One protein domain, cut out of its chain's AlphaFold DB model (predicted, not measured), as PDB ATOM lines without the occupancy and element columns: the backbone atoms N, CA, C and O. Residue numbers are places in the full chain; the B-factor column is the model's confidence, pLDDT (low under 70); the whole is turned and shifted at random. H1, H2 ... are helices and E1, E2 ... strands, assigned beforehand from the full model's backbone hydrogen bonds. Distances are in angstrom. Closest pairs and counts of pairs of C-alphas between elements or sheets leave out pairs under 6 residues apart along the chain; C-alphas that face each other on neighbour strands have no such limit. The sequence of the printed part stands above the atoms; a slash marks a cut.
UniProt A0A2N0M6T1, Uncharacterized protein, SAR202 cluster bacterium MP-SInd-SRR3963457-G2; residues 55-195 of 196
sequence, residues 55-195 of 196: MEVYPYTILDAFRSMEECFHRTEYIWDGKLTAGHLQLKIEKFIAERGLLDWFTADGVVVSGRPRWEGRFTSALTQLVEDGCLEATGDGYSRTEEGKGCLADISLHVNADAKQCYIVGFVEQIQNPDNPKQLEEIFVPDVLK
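This is residues 55 to 195 of the 196 residues of an uncharacterized protein of SAR202 cluster bacterium MP-SInd-SRR3963457-G2 (UniProt A0A2N0M6T1). A long helix, H1, runs through the core, with H2 and H4 packed crosswise on its residues 58 to 65 and two small strand hairpins packed at separate places round it. The hairpin E1 and E2 covers one end of H4 and reaches H1 through E2, while the longer hairpin E3 and E4 packs on residues 57 to 64 of H1 and has the short helix H6 at one end. The little helix H3 sits at the other end of H4, and a tail without named elements, residues 178 to 195, folds back until the last printed C-alpha is 5.9 A from the first. The printed part has 141 residues with six named helices and four named strands, in the order H1 H2 H3 H4 E1 E2 H5 E3 E4 H6; each sheet is an antiparallel pair, and the class is mixed, helices and strands. The whole is compact and rounded, with a radius of gyration of the C-alphas of 15.3 A and spans of 42 by 41 by 30 A.

H1 covers residues 57 to 74 and is 25.3 A long, from C-alpha 57 at (37.530, -7.380, 36.695) to C-alpha 74 at (23.489, 3.916, 54.435). H2, residues 86 to 99, is 20.0 A long. H3 covers residues 107 to 110, 5.2 A, and H4 covers residues 118 to 132, 21.4 A. E1 is residues 136 to 139, 9.4 A, and E2 is residues 142 to 145, 10.4 A. H5 follows with residues 147 to 151, 6.2 A. E3, residues 156 to 161, is 15.6 A long, and E4, residues 166 to 171, is 15.9 A long. H6 covers residues 172 to 177, 8.8 A, and ends with C-alpha 177 at (44.578, 13.106, 41.361).

H1 is the hub, touching three other helices. With residues 58 to 65 alone it touches H2, about perpendicular at 76 degrees; the closest C-alphas, of Ile 62 and Leu 89, are 6.1 A apart. With residues 58 to 62 alone it touches H4, the same way at a steep tilt of 69.5 degrees, only just short of about perpendicular; the closest C-alphas are those of Pro 59 and Ala 126, 5.6 A. H1 and H5 only just touch, with 3 pairs of C-alphas within 8 A, the closest being Leu 63 and Gly 149 at 6.7 A. H2 and H4 are close but not clearly touching, with the closest C-alphas, of Gln 90 and Phe 123, 7.5 A apart. H3 and H4 touch only at the corner by their link, where the C-alphas of Asp 109 and Trp 119 are closest, 4.8 A apart. The hairpin E1 and E2 is antiparallel, with N 137 and O 144 within hydrogen-bond range at 2.8 A; the closest C-alphas of H4 and E1 are those of Leu 130 and Leu 136, 5.6 A. Residues 83 to 84 pair antiparallel with residues 143 to 144 of E2. The hairpin E3 and E4 is antiparallel too, with N 159 and O 168 at 2.8 A; the closest C-alphas of H1 and E3, of Tyr 60 and Leu 158, are 7.0 A apart. H6 comes nearest E3 at Ile 156 and Phe 172, whose C-alphas are 4.9 A apart. Every O i to N i+4 pair is within hydrogen-bond range in H2, H4, H5 and H6, and 13 of 14 are in H1; H3 is too short for such a pair.

The two C-alphas farthest apart, of Ser 114 and Gln 177, are 43.9 A apart. The printed part has no cut. The link from H1 to H2, with 11 residues between them, is long. The mean pLDDT of the printed part is 91.6, no printed residue is under 70, and the mean of H6 is 84.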
ATOM      1  N   MET A  55      41.694 -10.607  34.843       90.12
ATOM      2  CA  MET A  55      41.040 -11.434  35.869       90.12
ATOM      3  C   MET A  55      40.460 -10.572  36.983       90.12
ATOM      4  O   MET A  55      39.325 -10.815  37.375       90.12
ATOM      5  N   GLU A  56      41.150  -9.490  37.350       93.75
ATOM      6  CA  GLU A  56      40.789  -8.535  38.397       93.75
ATOM      7  C   GLU A  56      39.380  -7.969  38.226       93.75
ATOM      8  O   GLU A  56      38.728  -7.636  39.214       93.75
ATOM      9  N   VAL A  57      38.875  -7.887  36.989       95.69
ATOM     10  CA  VAL A  57      37.530  -7.380  36.695       95.69
ATOM     11  C   VAL A  57      36.462  -8.170  37.452       95.69
ATOM     12  O   VAL A  57      35.540  -7.571  38.008       95.69
ATOM     13  N   TYR A  58      36.579  -9.496  37.506       97.00
ATOM     14  CA  TYR A  58      35.557 -10.366  38.086       97.00
ATOM     15  C   TYR A  58      35.492 -10.276  39.622       97.00
ATOM     16  O   TYR A  58      34.443  -9.860  40.129       97.00
ATOM     17  N   PRO A  59      36.561 -10.593  40.385       96.75
ATOM     18  CA  PRO A  59      36.524 -10.532  41.837       96.75
ATOM     19  C   PRO A  59      36.349  -9.094  42.339       96.75
ATOM     20  O   PRO A  59      35.597  -8.884  43.293       96.75
ATOM     21  N   TYR A  60      36.921  -8.088  41.658       97.12
ATOM     22  CA  TYR A  60      36.687  -6.688  42.017       97.12
ATOM     23  C   TYR A  60      35.204  -6.333  41.910       97.12
ATOM     24  O   TYR A  60      34.631  -5.808  42.861       97.12
ATOM     25  N   THR A  61      34.557  -6.645  40.781       96.94
ATOM     26  CA  THR A  61      33.142  -6.296  40.567       96.94
ATOM     27  C   THR A  61      32.223  -7.027  41.548       96.94
ATOM     28  O   THR A  61      31.235  -6.455  42.010       96.94
ATOM     29  N   ILE A  62      32.555  -8.271  41.913       97.81
ATOM     30  CA  ILE A  62      31.822  -9.030  42.935       97.81
ATOM     31  C   ILE A  62      31.933  -8.340  44.300       97.81
ATOM     32  O   ILE A  62      30.910  -8.068  44.928       97.81
ATOM     33  N   LEU A  63      33.148  -8.029  44.755       97.12
ATOM     34  CA  LEU A  63      33.376  -7.396  46.058       97.12
ATOM     35  C   LEU A  63      32.826  -5.959  46.113       97.12
ATOM     36  O   LEU A  63      32.276  -5.540  47.138       97.12
ATOM     37  N   ASP A  64      32.913  -5.218  45.008       96.31
ATOM     38  CA  ASP A  64      32.373  -3.863  44.884       96.31
ATOM     39  C   ASP A  64      30.838  -3.840  44.887       96.31
ATOM     40  O   ASP A  64      30.231  -2.887  45.380       96.31
ATOM     41  N   ALA A  65      30.177  -4.909  44.425       96.56
ATOM     42  CA  ALA A  65      28.723  -5.015  44.514       96.56
ATOM     43  C   ALA A  65      28.232  -4.923  45.968       96.56
ATOM     44  O   ALA A  65      27.216  -4.270  46.220       96.56
ATOM     45  N   PHE A  66      28.966  -5.509  46.922       95.81
ATOM     46  CA  PHE A  66      28.650  -5.394  48.347       95.81
ATOM     47  C   PHE A  66      28.884  -3.976  48.866       95.81
ATOM     48  O   PHE A  66      27.982  -3.409  49.480       95.81
ATOM     49  N   ARG A  67      30.043  -3.373  48.560       92.38
ATOM     50  CA  ARG A  67      30.362  -1.980  48.932       92.38
ATOM     51  C   ARG A  67      29.285  -1.009  48.440       92.38
ATOM     52  O   ARG A  67      28.750  -0.221  49.213       92.38
ATOM     53  N   SER A  68      28.914  -1.123  47.169       91.50
ATOM     54  CA  SER A  68      27.887  -0.289  46.539       91.50
ATOM     55  C   SER A  68      26.513  -0.430  47.207       91.50
ATOM     56  O   SER A  68      25.757   0.541  47.297       91.50
ATOM     57  N   MET A  69      26.160  -1.639  47.650       91.62
ATOM     58  CA  MET A  69      24.889  -1.907  48.327       91.62
ATOM     59  C   MET A  69      24.887  -1.361  49.756       91.62
ATOM     60  O   MET A  69      23.944  -0.663  50.123       91.62
ATOM     61  N   GLU A  70      25.966  -1.574  50.512       89.88
ATOM     62  CA  GLU A  70      26.214  -0.943  51.816       89.88
ATOM     63  C   GLU A  70      26.006   0.579  51.729       89.88
ATOM     64  O   GLU A  70      25.192   1.145  52.460       89.88
ATOM     65  N   GLU A  71      26.665   1.242  50.774       87.38
ATOM     66  CA  GLU A  71      26.556   2.692  50.575       87.38
ATOM     67  C   GLU A  71      25.134   3.154  50.220       87.38
ATOM     68  O   GLU A  71      24.679   4.193  50.709       87.38
ATOM     69  N   CYS A  72      24.407   2.400  49.389       87.31
ATOM     70  CA  CYS A  72      23.020   2.723  49.045       87.31
ATOM     71  C   CYS A  72      22.100   2.658  50.271       87.31
ATOM     72  O   CYS A  72      21.281   3.556  50.476       87.31
ATOM     73  N   PHE A  73      22.237   1.630  51.106       86.31
ATOM     74  CA  PHE A  73      21.412   1.478  52.304       86.31
ATOM     75  C   PHE A  73      21.771   2.498  53.388       86.31
ATOM     76  O   PHE A  73      20.869   3.095  53.976       86.31
ATOM     77  N   HIS A  74      23.058   2.826  53.553       82.50
ATOM     78  CA  HIS A  74      23.489   3.916  54.435       82.50
ATOM     79  C   HIS A  74      22.828   5.261  54.096       82.50
ATOM     80  O   HIS A  74      22.541   6.044  54.999       82.50
ATOM     81  N   ARG A  75      22.540   5.531  52.817       79.75
ATOM     82  CA  ARG A  75      21.866   6.767  52.379       79.75
ATOM     83  C   ARG A  75      20.348   6.763  52.564       79.75
ATOM     84  O   ARG A  75      19.744   7.824  52.451       79.75
ATOM     85  N   THR A  76      19.728   5.606  52.796       78.62
ATOM     86  CA  THR A  76      18.261   5.460  52.804       78.62
ATOM     87  C   THR A  76      17.663   5.140  54.176       78.62
ATOM     88  O   THR A  76      16.459   4.934  54.262       78.62
ATOM     89  N   GLU A  77      18.473   5.121  55.244       77.56
ATOM     90  CA  GLU A  77      18.071   4.767  56.624       77.56
ATOM     91  C   GLU A  77      17.509   3.336  56.788       77.56
ATOM     92  O   GLU A  77      17.052   2.959  57.869       77.56
ATOM     93  N   TYR A  78      17.580   2.503  55.745       77.81
ATOM     94  CA  TYR A  78      17.204   1.092  55.800       77.81
ATOM     95  C   TYR A  78      18.367   0.224  56.290       77.81
ATOM     96  O   TYR A  78      19.528   0.454  55.955       77.81
ATOM     97  N   ILE A  79      18.041  -0.831  57.042       79.75
ATOM     98  CA  ILE A  79      19.010  -1.848  57.464       79.75
ATOM     99  C   ILE A  79      19.128  -2.888  56.351       79.75
ATOM    100  O   ILE A  79      18.158  -3.576  56.034       79.75
ATOM    101  N   TRP A  80      20.321  -2.999  55.771       87.69
ATOM    102  CA  TRP A  80      20.663  -4.079  54.854       87.69
ATOM    103  C   TRP A  80      21.114  -5.316  55.634       87.69
ATOM    104  O   TRP A  80      21.841  -5.197  56.619       87.69
ATOM    105  N   ASP A  81      20.711  -6.501  55.185       88.00
ATOM    106  CA  ASP A  81      21.102  -7.786  55.776       88.00
ATOM    107  C   ASP A  81      22.520  -8.241  55.384       88.00
ATOM    108  O   ASP A  81      22.977  -9.284  55.852       88.00
ATOM    109  N   GLY A  82      23.218  -7.467  54.545       91.25
ATOM    110  CA  GLY A  82      24.593  -7.734  54.116       91.25
ATOM    111  C   GLY A  82      24.721  -8.855  53.084       91.25
ATOM    112  O   GLY A  82      25.835  -9.309  52.816       91.25
ATOM    113  N   LYS A  83      23.603  -9.313  52.506       94.19
ATOM    114  CA  LYS A  83      23.571 -10.470  51.610       94.19
ATOM    115  C   LYS A  83      23.284 -10.098  50.165       94.19
ATOM    116  O   LYS A  83      22.448  -9.242  49.875       94.19
ATOM    117  N   LEU A  84      23.928 -10.816  49.244       96.12
ATOM    118  CA  LEU A  84      23.623 -10.790  47.811       96.12
ATOM    119  C   LEU A  84      23.486 -12.206  47.262       96.12
ATOM    120  O   LEU A  84      24.348 -13.056  47.452       96.12
ATOM    121  N   THR A  85      22.411 -12.467  46.526       96.56
ATOM    122  CA  THR A  85      22.237 -13.742  45.809       96.56
ATOM    123  C   THR A  85      23.214 -13.839  44.626       96.56
ATOM    124  O   THR A  85      23.558 -12.801  44.053       96.56
ATOM    125  N   ALA A  86      23.509 -15.049  44.137       95.12
ATOM    126  CA  ALA A  86      24.267 -15.253  42.891       95.12
ATOM    127  C   ALA A  86      23.711 -14.436  41.704       95.12
ATOM    128  O   ALA A  86      24.468 -13.788  40.990       95.12
ATOM    129  N   GLY A  87      22.382 -14.407  41.534       95.75
ATOM    130  CA  GLY A  87      21.732 -13.670  40.444       95.75
ATOM    131  C   GLY A  87      21.940 -12.153  40.525       95.75
ATOM    132  O   GLY A  87      22.206 -11.515  39.514       95.75
ATOM    133  N   HIS A  88      21.890 -11.572  41.728       95.81
ATOM    134  CA  HIS A  88      22.222 -10.157  41.941       95.81
ATOM    135  C   HIS A  88      23.679  -9.843  41.566       95.81
ATOM    136  O   HIS A  88      23.928  -8.835  40.907       95.81
ATOM    137  N   LEU A  89      24.630 -10.702  41.951       97.56
ATOM    138  CA  LEU A  89      26.046 -10.539  41.604       97.56
ATOM    139  C   LEU A  89      26.279 -10.678  40.092       97.56
ATOM    140  O   LEU A  89      26.981  -9.861  39.499       97.56
ATOM    141  N   GLN A  90      25.622 -11.648  39.452       96.94
ATOM    142  CA  GLN A  90      25.684 -11.842  38.004       96.94
ATOM    143  C   GLN A  90      25.124 -10.629  37.244       96.94
ATOM    144  O   GLN A  90      25.766 -10.128  36.325       96.94
ATOM    145  N   LEU A  91      23.972 -10.097  37.665       96.62
ATOM    146  CA  LEU A  91      23.393  -8.887  37.072       96.62
ATOM    147  C   LEU A  91      24.313  -7.669  37.222       96.62
ATOM    148  O   LEU A  91      24.350  -6.810  36.343       96.62
ATOM    149  N   LYS A  92      25.053  -7.570  38.334       96.31
ATOM    150  CA  LYS A  92      26.005  -6.474  38.553       96.31
ATOM    151  C   LYS A  92      27.156  -6.517  37.560       96.31
ATOM    152  O   LYS A  92      27.438  -5.486  36.952       96.31
ATOM    153  N   ILE A  93      27.776  -7.678  37.362       96.25
ATOM    154  CA  ILE A  93      28.866  -7.795  36.393       96.25
ATOM    155  C   ILE A  93      28.368  -7.678  34.949       96.25
ATOM    156  O   ILE A  93      28.999  -6.993  34.153       96.25
ATOM    157  N   GLU A  94      27.204  -8.243  34.622       96.81
ATOM    158  CA  GLU A  94      26.595  -8.099  33.296       96.81
ATOM    159  C   GLU A  94      26.349  -6.622  32.962       96.81
ATOM    160  O   GLU A  94      26.733  -6.139  31.895       96.81
ATOM    161  N   LYS A  95      25.777  -5.877  33.915       96.69
ATOM    162  CA  LYS A  95      25.553  -4.439  33.775       96.69
ATOM    163  C   LYS A  95      26.868  -3.670  33.636       96.69
ATOM    164  O   LYS A  95      26.963  -2.816  32.762       96.69
ATOM    165  N   PHE A  96      27.878  -3.986  34.448       96.12
ATOM    166  CA  PHE A  96      29.200  -3.360  34.361       96.12
ATOM    167  C   PHE A  96      29.843  -3.573  32.983       96.12
ATOM    168  O   PHE A  96      30.286  -2.613  32.354       96.12
ATOM    169  N   ILE A  97      29.827  -4.812  32.484       95.69
ATOM    170  CA  ILE A  97      30.332  -5.182  31.158       95.69
ATOM    171  C   ILE A  97      29.608  -4.390  30.062       95.69
ATOM    172  O   ILE A  97      30.260  -3.829  29.178       95.69
ATOM    173  N   ALA A  98      28.275  -4.323  30.125       94.94
ATOM    174  CA  ALA A  98      27.453  -3.649  29.124       94.94
ATOM    175  C   ALA A  98      27.636  -2.123  29.133       94.94
ATOM    176  O   ALA A  98      27.841  -1.524  28.080       94.94
ATOM    177  N   GLU A  99      27.604  -1.483  30.305       94.81
ATOM    178  CA  GLU A  99      27.742  -0.023  30.441       94.81
ATOM    179  C   GLU A  99      29.125   0.483  30.020       94.81
ATOM    180  O   GLU A  99      29.264   1.628  29.591       94.81
ATOM    181  N   ARG A 100      30.150  -0.365  30.143       92.81
ATOM    182  CA  ARG A 100      31.533  -0.043  29.778       92.81
ATOM    183  C   ARG A 100      31.932  -0.534  28.385       92.81
ATOM    184  O   ARG A 100      33.051  -0.259  27.971       92.81
ATOM    185  N   GLY A 101      31.048  -1.237  27.672       92.44
ATOM    186  CA  GLY A 101      31.330  -1.771  26.336       92.44
ATOM    187  C   GLY A 101      32.474  -2.790  26.310       92.44
ATOM    188  O   GLY A 101      33.174  -2.901  25.309       92.44
ATOM    189  N   LEU A 102      32.703  -3.532  27.402       93.75
ATOM    190  CA  LEU A 102      33.927  -4.336  27.543       93.75
ATOM    191  C   LEU A 102      34.030  -5.459  26.508       93.75
ATOM    192  O   LEU A 102      35.132  -5.778  26.074       93.75
ATOM    193  N   LEU A 103      32.906  -6.029  26.065       93.94
ATOM    194  CA  LEU A 103      32.910  -7.097  25.055       93.94
ATOM    195  C   LEU A 103      33.263  -6.605  23.643       93.94
ATOM    196  O   LEU A 103      33.573  -7.436  22.789       93.94
ATOM    197  N   ASP A 104      33.274  -5.291  23.398       90.50
ATOM    198  CA  ASP A 104      33.743  -4.726  22.126       90.50
ATOM    199  C   ASP A 104      35.274  -4.796  22.006       90.50
ATOM    200  O   ASP A 104      35.825  -4.733  20.904       90.50
ATOM    201  N   TRP A 105      35.974  -4.899  23.141       88.50
ATOM    202  CA  TRP A 105      37.437  -4.967  23.208       88.50
ATOM    203  C   TRP A 105      37.891  -6.368  23.601       88.50
ATOM    204  O   TRP A 105      38.741  -6.956  22.940       88.50
ATOM    205  N   PHE A 106      37.251  -6.935  24.620       91.88
ATOM    206  CA  PHE A 106      37.527  -8.261  25.149       91.88
ATOM    207  C   PHE A 106      36.568  -9.294  24.554       91.88
ATOM    208  O   PHE A 106      35.740  -9.913  25.227       91.88
ATOM    209  N   THR A 107      36.655  -9.452  23.236       91.62
ATOM    210  CA  THR A 107      35.690 -10.237  22.452       91.62
ATOM    211  C   THR A 107      35.667 -11.720  22.833       91.62
ATOM    212  O   THR A 107      34.624 -12.371  22.713       91.62
ATOM    213  N   ALA A 108      36.775 -12.267  23.346       91.88
ATOM    214  CA  ALA A 108      36.856 -13.672  23.732       91.88
ATOM    215  C   ALA A 108      35.942 -14.005  24.922       91.88
ATOM    216  O   ALA A 108      35.466 -15.139  25.025       91.88
ATOM    217  N   ASP A 109      35.644 -13.027  25.781       92.94
ATOM    218  CA  ASP A 109      34.694 -13.182  26.886       92.94
ATOM    219  C   ASP A 109      33.230 -13.215  26.424       92.94
ATOM    220  O   ASP A 109      32.376 -13.808  27.090       92.94
ATOM    221  N   GLY A 110      32.939 -12.659  25.246       91.38
ATOM    222  CA  GLY A 110      31.620 -12.717  24.617       91.38
ATOM    223  C   GLY A 110      31.330 -14.045  23.908       91.38
ATOM    224  O   GLY A 110      30.175 -14.341  23.599       91.38
ATOM    225  N   VAL A 111      32.352 -14.871  23.655       91.62
ATOM    226  CA  VAL A 111      32.191 -16.151  22.952       91.62
ATOM    227  C   VAL A 111      31.336 -17.106  23.777       91.62
ATOM    228  O   VAL A 111      31.646 -17.400  24.929       91.62
ATOM    229  N   VAL A 112      30.284 -17.646  23.161       91.06
ATOM    230  CA  VAL A 112      29.408 -18.635  23.793       91.06
ATOM    231  C   VAL A 112      30.076 -20.010  23.794       91.06
ATOM    232  O   VAL A 112      30.395 -20.564  22.742       91.06
ATOM    233  N   VAL A 113      30.246 -20.584  24.981       81.44
ATOM    234  CA  VAL A 113      30.784 -21.926  25.222       81.44
ATOM    235  C   VAL A 113      29.743 -22.709  26.020       81.44
ATOM    236  O   VAL A 113      29.268 -22.251  27.054       81.44
ATOM    237  N   SER A 114      29.341 -23.885  25.534       85.31
ATOM    238  CA  SER A 114      28.340 -24.735  26.209       85.31
ATOM    239  C   SER A 114      27.010 -24.024  26.528       85.31
ATOM    240  O   SER A 114      26.371 -24.297  27.540       85.31
ATOM    241  N   GLY A 115      26.583 -23.109  25.650       88.50
ATOM    242  CA  GLY A 115      25.307 -22.391  25.761       88.50
ATOM    243  C   GLY A 115      25.335 -21.122  26.618       88.50
ATOM    244  O   GLY A 115      24.296 -20.482  26.743       88.50
ATOM    245  N   ARG A 116      26.492 -20.738  27.173       90.69
ATOM    246  CA  ARG A 116      26.672 -19.515  27.971       90.69
ATOM    247  C   ARG A 116      27.882 -18.703  27.493       90.69
ATOM    248  O   ARG A 116      28.850 -19.309  27.034       90.69
ATOM    249  N   PRO A 117      27.864 -17.362  27.551       93.56
ATOM    250  CA  PRO A 117      29.052 -16.553  27.285       93.56
ATOM    251  C   PRO A 117      30.211 -16.926  28.217       93.56
ATOM    252  O   PRO A 117      30.000 -17.236  29.390       93.56
ATOM    253  N   ARG A 118      31.448 -16.875  27.715       94.69
ATOM    254  CA  ARG A 118      32.649 -17.251  28.474       94.69
ATOM    255  C   ARG A 118      32.813 -16.443  29.765       94.69
ATOM    256  O   ARG A 118      33.217 -17.029  30.772       94.69
ATOM    257  N   TRP A 119      32.456 -15.158  29.759       95.38
ATOM    258  CA  TRP A 119      32.520 -14.317  30.958       95.38
ATOM    259  C   TRP A 119      31.699 -14.887  32.118       95.38
ATOM    260  O   TRP A 119      32.090 -14.744  33.270       95.38
ATOM    261  N   GLU A 120      30.592 -15.586  31.846       95.62
ATOM    262  CA  GLU A 120      29.740 -16.162  32.889       95.62
ATOM    263  C   GLU A 120      30.442 -17.325  33.609       95.62
ATOM    264  O   GLU A 120      30.353 -17.467  34.832       95.62
ATOM    265  N   GLY A 121      31.204 -18.127  32.859       94.50
ATOM    266  CA  GLY A 121      32.061 -19.165  33.426       94.50
ATOM    267  C   GLY A 121      33.154 -18.568  34.311       94.50
ATOM    268  O   GLY A 121      33.334 -19.014  35.439       94.50
ATOM    269  N   ARG A 122      33.822 -17.509  33.839       94.88
ATOM    270  CA  ARG A 122      34.874 -16.815  34.603       94.88
ATOM    271  C   ARG A 122      34.333 -16.119  35.848       94.88
ATOM    272  O   ARG A 122      34.943 -16.218  36.904       94.88
ATOM    273  N   PHE A 123      33.156 -15.507  35.755       96.31
ATOM    274  CA  PHE A 123      32.425 -14.976  36.905       96.31
ATOM    275  C   PHE A 123      32.156 -16.065  37.950       96.31
ATOM    276  O   PHE A 123      32.409 -15.857  39.133       96.31
ATOM    277  N   THR A 124      31.687 -17.236  37.518       95.50
ATOM    278  CA  THR A 124      31.405 -18.360  38.426       95.50
ATOM    279  C   THR A 124      32.679 -18.882  39.096       95.50
ATOM    280  O   THR A 124      32.667 -19.186  40.291       95.50
ATOM    281  N   SER A 125      33.785 -18.951  38.349       95.44
ATOM    282  CA  SER A 125      35.102 -19.301  38.888       95.44
ATOM    283  C   SER A 125      35.571 -18.286  39.930       95.44
ATOM    284  O   SER A 125      35.865 -18.689  41.048       95.44
ATOM    285  N   ALA A 126      35.540 -16.986  39.620       96.88
ATOM    286  CA  ALA A 126      35.934 -15.933  40.559       96.88
ATOM    287  C   ALA A 126      35.064 -15.923  41.826       96.88
ATOM    288  O   ALA A 126      35.561 -15.730  42.930       96.88
ATOM    289  N   LEU A 127      33.758 -16.175  41.691       96.56
ATOM    290  CA  LEU A 127      32.853 -16.276  42.834       96.56
ATOM    291  C   LEU A 127      33.196 -17.465  43.741       96.56
ATOM    292  O   LEU A 127      33.130 -17.336  44.959       96.56
ATOM    293  N   THR A 128      33.555 -18.610  43.152       96.38
ATOM    294  CA  THR A 128      34.020 -19.791  43.899       96.38
ATOM    295  C   THR A 128      35.334 -19.493  44.614       96.38
ATOM    296  O   THR A 128      35.426 -19.723  45.816       96.38
ATOM    297  N   GLN A 129      36.297 -18.906  43.903       96.31
ATOM    298  CA  GLN A 129      37.615 -18.570  44.438       96.31
ATOM    299  C   GLN A 129      37.513 -17.617  45.633       96.31
ATOM    300  O   GLN A 129      38.050 -17.888  46.697       96.31
ATOM    301  N   LEU A 130      36.688 -16.571  45.528       97.56
ATOM    302  CA  LEU A 130      36.438 -15.648  46.638       97.56
ATOM    303  C   LEU A 130      35.859 -16.324  47.892       97.56
ATOM    304  O   LEU A 130      36.049 -15.819  48.998       97.56
ATOM    305  N   VAL A 131      35.124 -17.430  47.741       97.31
ATOM    306  CA  VAL A 131      34.652 -18.230  48.881       97.31
ATOM    307  C   VAL A 131      35.783 -19.084  49.449       97.31
ATOM    308  O   VAL A 131      35.930 -19.157  50.668       97.31
ATOM    309  N   GLU A 132      36.580 -19.715  48.589       96.81
ATOM    310  CA  GLU A 132      37.732 -20.532  48.993       96.81
ATOM    311  C   GLU A 132      38.793 -19.702  49.735       96.81
ATOM    312  O   GLU A 132      39.297 -20.140  50.769       96.81
ATOM    313  N   ASP A 133      39.019 -18.464  49.293       96.12
ATOM    314  CA  ASP A 133      39.945 -17.505  49.904       96.12
ATOM    315  C   ASP A 133      39.376 -16.811  51.151       96.12
ATOM    316  O   ASP A 133      40.021 -15.954  51.753       96.12
ATOM    317  N   GLY A 134      38.146 -17.142  51.555       96.81
ATOM    318  CA  GLY A 134      37.514 -16.584  52.751       96.81
ATOM    319  C   GLY A 134      37.104 -15.112  52.630       96.81
ATOM    320  O   GLY A 134      36.783 -14.483  53.638       96.81
ATOM    321  N   CYS A 135      37.074 -14.551  51.419       97.44
ATOM    322  CA  CYS A 135      36.575 -13.198  51.151       97.44
ATOM    323  C   CYS A 135      35.040 -13.131  51.129       97.44
ATOM    324  O   CYS A 135      34.441 -12.089  51.420       97.44
ATOM    325  N   LEU A 136      34.397 -14.253  50.803       97.81
ATOM    326  CA  LEU A 136      32.955 -14.439  50.836       97.81
ATOM    327  C   LEU A 136      32.582 -15.666  51.664       97.81
ATOM    328  O   LEU A 136      33.248 -16.694  51.637       97.81
ATOM    329  N   GLU A 137      31.435 -15.588  52.324       97.31
ATOM    330  CA  GLU A 137      30.774 -16.735  52.934       97.31
ATOM    331  C   GLU A 137      29.526 -17.094  52.132       97.31
ATOM    332  O   GLU A 137      28.619 -16.273  51.956       97.31
ATOM    333  N   ALA A 138      29.464 -18.339  51.658       95.00
ATOM    334  CA  ALA A 138      28.256 -18.891  51.062       95.00
ATOM    335  C   ALA A 138      27.238 -19.223  52.165       95.00
ATOM    336  O   ALA A 138      27.490 -20.011  53.076       95.00
ATOM    337  N   THR A 139      26.056 -18.634  52.057       85.06
ATOM    338  CA  THR A 139      24.901 -18.857  52.930       85.06
ATOM    339  C   THR A 139      23.785 -19.540  52.138       85.06
ATOM    340  O   THR A 139      23.829 -19.593  50.910       85.06
ATOM    341  N   GLY A 140      22.772 -20.086  52.817       80.12
ATOM    342  CA  GLY A 140      21.717 -20.870  52.158       80.12
ATOM    343  C   GLY A 140      20.957 -20.139  51.038       80.12
ATOM    344  O   GLY A 140      20.399 -20.797  50.164       80.12
ATOM    345  N   ASP A 141      20.941 -18.806  51.046       85.12
ATOM    346  CA  ASP A 141      20.224 -17.953  50.094       85.12
ATOM    347  C   ASP A 141      21.119 -16.983  49.297       85.12
ATOM    348  O   ASP A 141      20.622 -16.239  48.450       85.12
ATOM    349  N   GLY A 142      22.438 -16.994  49.501       94.38
ATOM    350  CA  GLY A 142      23.344 -16.075  48.812       94.38
ATOM    351  C   GLY A 142      24.725 -16.004  49.443       94.38
ATOM    352  O   GLY A 142      25.180 -16.948  50.074       94.38
ATOM    353  N   TYR A 143      25.382 -14.866  49.294       97.56
ATOM    354  CA  TYR A 143      26.745 -14.626  49.748       97.56
ATOM    355  C   TYR A 143      26.766 -13.435  50.695       97.56
ATOM    356  O   TYR A 143      26.028 -12.471  50.486       97.56
ATOM    357  N   SER A 144      27.625 -13.502  51.706       96.38
ATOM    358  CA  SER A 144      27.969 -12.372  52.573       96.38
ATOM    359  C   SER A 144      29.456 -12.075  52.425       96.38
ATOM    360  O   SER A 144      30.255 -12.998  52.280       96.38
ATOM    361  N   ARG A 145      29.837 -10.798  52.454       96.12
ATOM    362  CA  ARG A 145      31.246 -10.392  52.390       96.12
ATOM    363  C   ARG A 145      31.866 -10.389  53.786       96.12
ATOM    364  O   ARG A 145      31.308  -9.781  54.699       96.12
ATOM    365  N   THR A 146      33.010 -11.049  53.938       96.38
ATOM    366  CA  THR A 146      33.746 -11.129  55.209       96.38
ATOM    367  C   THR A 146      34.558  -9.857  55.468       96.38
ATOM    368  O   THR A 146      34.649  -8.977  54.608       96.38
ATOM    369  N   GLU A 147      35.174  -9.740  56.648       94.50
ATOM    370  CA  GLU A 147      36.127  -8.651  56.922       94.50
ATOM    371  C   GLU A 147      37.359  -8.712  56.007       94.50
ATOM    372  O   GLU A 147      37.829  -7.665  55.565       94.50
ATOM    373  N   GLU A 148      37.817  -9.915  55.645       94.56
ATOM    374  CA  GLU A 148      38.893 -10.099  54.663       94.56
ATOM    375  C   GLU A 148      38.480  -9.504  53.311       94.56
ATOM    376  O   GLU A 148      39.135  -8.599  52.795       94.56
ATOM    377  N   GLY A 149      37.304  -9.892  52.800       94.38
ATOM    378  CA  GLY A 149      36.780  -9.382  51.531       94.38
ATOM    379  C   GLY A 149      36.503  -7.873  51.530       94.38
ATOM    380  O   GLY A 149      36.566  -7.229  50.481       94.38
ATOM    381  N   LYS A 150      36.199  -7.275  52.692       92.94
ATOM    382  CA  LYS A 150      36.124  -5.810  52.845       92.94
ATOM    383  C   LYS A 150      37.504  -5.169  52.711       92.94
ATOM    384  O   LYS A 150      37.627  -4.151  52.030       92.94
ATOM    385  N   GLY A 151      38.518  -5.767  53.334       92.69
ATOM    386  CA  GLY A 151      39.902  -5.300  53.303       92.69
ATOM    387  C   GLY A 151      40.521  -5.319  51.907       92.69
ATOM    388  O   GLY A 151      41.291  -4.419  51.579       92.69
ATOM    389  N   CYS A 152      40.132  -6.267  51.049       92.56
ATOM    390  CA  CYS A 152      40.698  -6.404  49.703       92.56
ATOM    391  C   CYS A 152      40.519  -5.164  48.820       92.56
ATOM    392  O   CYS A 152      41.346  -4.913  47.956       92.56
ATOM    393  N   LEU A 153      39.445  -4.391  49.001       92.44
ATOM    394  CA  LEU A 153      39.190  -3.201  48.182       92.44
ATOM    395  C   LEU A 153      39.602  -1.890  48.865       92.44
ATOM    396  O   LEU A 153      39.252  -0.812  48.375       92.44
ATOM    397  N   ALA A 154      40.309  -1.961  49.995       89.56
ATOM    398  CA  ALA A 154      40.774  -0.778  50.701       89.56
ATOM    399  C   ALA A 154      41.739   0.029  49.819       89.56
ATOM    400  O   ALA A 154      42.695  -0.509  49.268       89.56
ATOM    401  N   ASP A 155      41.463   1.326  49.677       89.06
ATOM    402  CA  ASP A 155      42.293   2.291  48.947       89.06
ATOM    403  C   ASP A 155      42.601   1.939  47.482       89.06
ATOM    404  O   ASP A 155      43.545   2.485  46.905       89.06
ATOM    405  N   ILE A 156      41.784   1.092  46.844       93.25
ATOM    406  CA  ILE A 156      41.934   0.741  45.427       93.25
ATOM    407  C   ILE A 156      40.628   0.837  44.635       93.25
ATOM    408  O   ILE A 156      39.510   0.712  45.152       93.25
ATOM    409  N   SER A 157      40.772   1.013  43.324       92.94
ATOM    410  CA  SER A 157      39.665   0.959  42.378       92.94
ATOM    411  C   SER A 157      40.013   0.264  41.072       92.94
ATOM    412  O   SER A 157      41.165   0.278  40.652       92.94
ATOM    413  N   LEU A 158      39.006  -0.311  40.412       94.12
ATOM    414  CA  LEU A 158      39.124  -0.791  39.039       94.12
ATOM    415  C   LEU A 158      38.920   0.383  38.082       94.12
ATOM    416  O   LEU A 158      37.825   0.943  37.990       94.12
ATOM    417  N   HIS A 159      39.978   0.744  37.367       93.94
ATOM    418  CA  HIS A 159      39.935   1.738  36.313       93.94
ATOM    419  C   HIS A 159      39.640   1.074  34.965       93.94
ATOM    420  O   HIS A 159      40.198   0.025  34.640       93.94
ATOM    421  N   VAL A 160      38.778   1.708  34.166       92.00
ATOM    422  CA  VAL A 160      38.478   1.303  32.787       92.00
ATOM    423  C   VAL A 160      38.866   2.451  31.870       92.00
ATOM    424  O   VAL A 160      38.182   3.473  31.833       92.00
ATOM    425  N   ASN A 161      39.945   2.263  31.116       88.94
ATOM    426  CA  ASN A 161      40.398   3.211  30.111       88.94
ATOM    427  C   ASN A 161      39.881   2.767  28.738       88.94
ATOM    428  O   ASN A 161      40.385   1.806  28.152       88.94
ATOM    429  N   ALA A 162      38.864   3.465  28.235       85.50
ATOM    430  CA  ALA A 162      38.223   3.113  26.974       85.50
ATOM    431  C   ALA A 162      39.088   3.403  25.744       85.50
ATOM    432  O   ALA A 162      39.089   2.622  24.793       85.50
ATOM    433  N   ASP A 163      39.865   4.488  25.781       83.81
ATOM    434  CA  ASP A 163      40.723   4.898  24.669       83.81
ATOM    435  C   ASP A 163      41.880   3.913  24.472       83.81
ATOM    436  O   ASP A 163      42.192   3.512  23.349       83.81
ATOM    437  N   ALA A 164      42.484   3.479  25.579       84.81
ATOM    438  CA  ALA A 164      43.543   2.477  25.593       84.81
ATOM    439  C   ALA A 164      43.012   1.036  25.533       84.81
ATOM    440  O   ALA A 164      43.803   0.119  25.328       84.81
ATOM    441  N   LYS A 165      41.694   0.834  25.692       87.44
ATOM    442  CA  LYS A 165      41.030  -0.478  25.784       87.44
ATOM    443  C   LYS A 165      41.627  -1.364  26.879       87.44
ATOM    444  O   LYS A 165      41.968  -2.522  26.655       87.44
ATOM    445  N   GLN A 166      41.788  -0.793  28.065       89.00
ATOM    446  CA  GLN A 166      42.438  -1.443  29.198       89.00
ATOM    447  C   GLN A 166      41.566  -1.378  30.448       89.00
ATOM    448  O   GLN A 166      40.859  -0.399  30.690       89.00
ATOM    449  N   CYS A 167      41.671  -2.413  31.276       91.44
ATOM    450  CA  CYS A 167      41.168  -2.411  32.644       91.44
ATOM    451  C   CYS A 167      42.331  -2.722  33.580       91.44
ATOM    452  O   CYS A 167      43.137  -3.599  33.277       91.44
ATOM    453  N   TYR A 168      42.446  -2.000  34.688       92.44
ATOM    454  CA  TYR A 168      43.510  -2.238  35.657       92.44
ATOM    455  C   TYR A 168      43.170  -1.649  37.023       92.44
ATOM    456  O   TYR A 168      42.363  -0.728  37.143       92.44
ATOM    457  N   ILE A 169      43.796  -2.189  38.063       94.50
ATOM    458  CA  ILE A 169      43.658  -1.681  39.426       94.50
ATOM    459  C   ILE A 169      44.516  -0.426  39.602       94.50
ATOM    460  O   ILE A 169      45.645  -0.348  39.117       94.50
ATOM    461  N   VAL A 170      43.974   0.555  40.315       93.94
ATOM    462  CA  VAL A 170      44.642   1.811  40.662       93.94
ATOM    463  C   VAL A 170      44.464   2.115  42.138       93.94
ATOM    464  O   VAL A 170      43.473   1.717  42.745       93.94
ATOM    465  N   GLY A 171      45.409   2.859  42.709       91.75
ATOM    466  CA  GLY A 171      45.253   3.405  44.052       91.75
ATOM    467  C   GLY A 171      44.221   4.536  44.079       91.75
ATOM    468  O   GLY A 171      44.153   5.352  43.161       91.75
ATOM    469  N   PHE A 172      43.453   4.629  45.159       84.88
ATOM    470  CA  PHE A 172      42.394   5.622  45.340       84.88
ATOM    471  C   PHE A 172      42.910   7.063  45.227       84.88
ATOM    472  O   PHE A 172      42.300   7.900  44.564       84.88
ATOM    473  N   VAL A 173      44.072   7.350  45.822       83.75
ATOM    474  CA  VAL A 173      44.703   8.679  45.749       83.75
ATOM    475  C   VAL A 173      45.054   9.045  44.307       83.75
ATOM    476  O   VAL A 173      44.787  10.164  43.873       83.75
ATOM    477  N   GLU A 174      45.601   8.092  43.555       83.56
ATOM    478  CA  GLU A 174      45.977   8.282  42.154       83.56
ATOM    479  C   GLU A 174      44.739   8.514  41.278       83.56
ATOM    480  O   GLU A 174      44.714   9.440  40.471       83.56
ATOM    481  N   GLN A 175      43.672   7.740  41.500       83.88
ATOM    482  CA  GLN A 175      42.385   7.894  40.815       83.88
ATOM    483  C   GLN A 175      41.731   9.258  41.077       83.88
ATOM    484  O   GLN A 175      41.027   9.769  40.209       83.88
ATOM    485  N   ILE A 176      41.948   9.860  42.250       83.62
ATOM    486  CA  ILE A 176      41.464  11.215  42.548       83.62
ATOM    487  C   ILE A 176      42.327  12.275  41.866       83.62
ATOM    488  O   ILE A 176      41.797  13.259  41.355       83.62
ATOM    489  N   GLN A 177      43.650  12.110  41.896       85.50
ATOM    490  CA  GLN A 177      44.578  13.106  41.361       85.50
ATOM    491  C   GLN A 177      44.557  13.142  39.832       85.50
ATOM    492  O   GLN A 177      44.596  14.224  39.250       85.50
ATOM    493  N   ASN A 178      44.440  11.972  39.201       86.81
ATOM    494  CA  ASN A 178      44.544  11.784  37.758       86.81
ATOM    495  C   ASN A 178      43.364  10.940  37.236       86.81
ATOM    496  O   ASN A 178      43.583   9.847  36.724       86.81
ATOM    497  N   PRO A 179      42.103  11.397  37.355       82.81
ATOM    498  CA  PRO A 179      40.930  10.545  37.137       82.81
ATOM    499  C   PRO A 179      40.800   9.977  35.720       82.81
ATOM    500  O   PRO A 179      40.283   8.870  35.562       82.81
ATOM    501  N   ASP A 180      41.289  10.707  34.716       83.50
ATOM    502  CA  ASP A 180      41.186  10.327  33.303       83.50
ATOM    503  C   ASP A 180      42.281   9.345  32.861       83.50
ATOM    504  O   ASP A 180      42.103   8.610  31.894       83.50
ATOM    505  N   ASN A 181      43.428   9.344  33.544       85.06
ATOM    506  CA  ASN A 181      44.545   8.457  33.228       85.06
ATOM    507  C   ASN A 181      45.390   8.152  34.475       85.06
ATOM    508  O   ASN A 181      46.559   8.553  34.554       85.06
ATOM    509  N   PRO A 182      44.793   7.502  35.482       90.31
ATOM    510  CA  PRO A 182      45.479   7.174  36.717       90.31
ATOM    511  C   PRO A 182      46.558   6.136  36.454       90.31
ATOM    512  O   PRO A 182      46.384   5.213  35.659       90.31
ATOM    513  N   LYS A 183      47.691   6.255  37.141       89.31
ATOM    514  CA  LYS A 183      48.742   5.250  37.027       89.31
ATOM    515  C   LYS A 183      48.251   3.900  37.565       89.31
ATOM    516  O   LYS A 183      47.771   3.809  38.695       89.31
ATOM    517  N   GLN A 184      48.436   2.846  36.768       91.94
ATOM    518  CA  GLN A 184      48.219   1.469  37.202       91.94
ATOM    519  C   GLN A 184      49.026   1.168  38.468       91.94
ATOM    520  O   GLN A 184      50.209   1.512  38.572       91.94
ATOM    521  N   LEU A 185      48.366   0.521  39.424       90.62
ATOM    522  CA  LEU A 185      48.991   0.057  40.647       90.62
ATOM    523  C   LEU A 185      49.989  -1.062  40.320       90.62
ATOM    524  O   LEU A 185      49.694  -1.948  39.518       90.62
ATOM    525  N   GLU A 186      51.177  -1.024  40.924       87.94
ATOM    526  CA  GLU A 186      52.164  -2.088  40.714       87.94
ATOM    527  C   GLU A 186      51.619  -3.416  41.248       87.94
ATOM    528  O   GLU A 186      50.975  -3.455  42.297       87.94
ATOM    529  N   GLU A 187      51.898  -4.509  40.539       86.69
ATOM    530  CA  GLU A 187      51.326  -5.836  40.806       86.69
ATOM    531  C   GLU A 187      51.531  -6.301  42.256       86.69
ATOM    532  O   GLU A 187      50.646  -6.909  42.848       86.69
ATOM    533  N   ILE A 188      52.664  -5.943  42.868       86.75
ATOM    534  CA  ILE A 188      52.981  -6.252  44.270       86.75
ATOM    535  C   ILE A 188      52.012  -5.623  45.284       86.75
ATOM    536  O   ILE A 188      51.954  -6.077  46.422       86.75
ATOM    537  N   PHE A 189      51.278  -4.579  44.893       88.38
ATOM    538  CA  PHE A 189      50.288  -3.901  45.730       88.38
ATOM    539  C   PHE A 189      48.850  -4.273  45.363       88.38
ATOM    540  O   PHE A 189      47.927  -3.902  46.085       88.38
ATOM    541  N   VAL A 190      48.637  -4.991  44.256       90.88
ATOM    542  CA  VAL A 190      47.326  -5.564  43.945       90.88
ATOM    543  C   VAL A 190      47.111  -6.763  44.883       90.88
ATOM    544  O   VAL A 190      48.006  -7.606  44.973       90.88
ATOM    545  N   PRO A 191      45.975  -6.862  45.594       92.56
ATOM    546  CA  PRO A 191      45.661  -8.025  46.419       92.56
ATOM    547  C   PRO A 191      45.666  -9.316  45.599       92.56
ATOM    548  O   PRO A 191      45.129  -9.340  44.491       92.56
ATOM    549  N   ASP A 192      46.232 -10.391  46.149       91.75
ATOM    550  CA  ASP A 192      46.386 -11.660  45.424       91.75
ATOM    551  C   ASP A 192      45.041 -12.264  45.008       91.75
ATOM    552  O   ASP A 192      44.908 -12.719  43.878       91.75
ATOM    553  N   VAL A 193      44.005 -12.107  45.837       92.12
ATOM    554  CA  VAL A 193      42.628 -12.535  45.530       92.12
ATOM    555  C   VAL A 193      42.039 -11.900  44.259       92.12
ATOM    556  O   VAL A 193      41.040 -12.368  43.723       92.12
ATOM    557  N   LEU A 194      42.615 -10.793  43.776       92.44
ATOM    558  CA  LEU A 194      42.174 -10.168  42.528       92.44
ATOM    559  C   LEU A 194      42.902 -10.722  41.296       92.44
ATOM    560  O   LEU A 194      42.452 -10.470  40.183       92.44
ATOM    561  N   LYS A 195      44.017 -11.434  41.465       84.62
ATOM    562  CA  LYS A 195      44.905 -11.854  40.367       84.62
ATOM    563  C   LYS A 195      44.606 -13.258  39.834       84.62
ATOM    564  O   LYS A 195      45.092 -13.593  38.753       84.62
TER     565      LYS A 195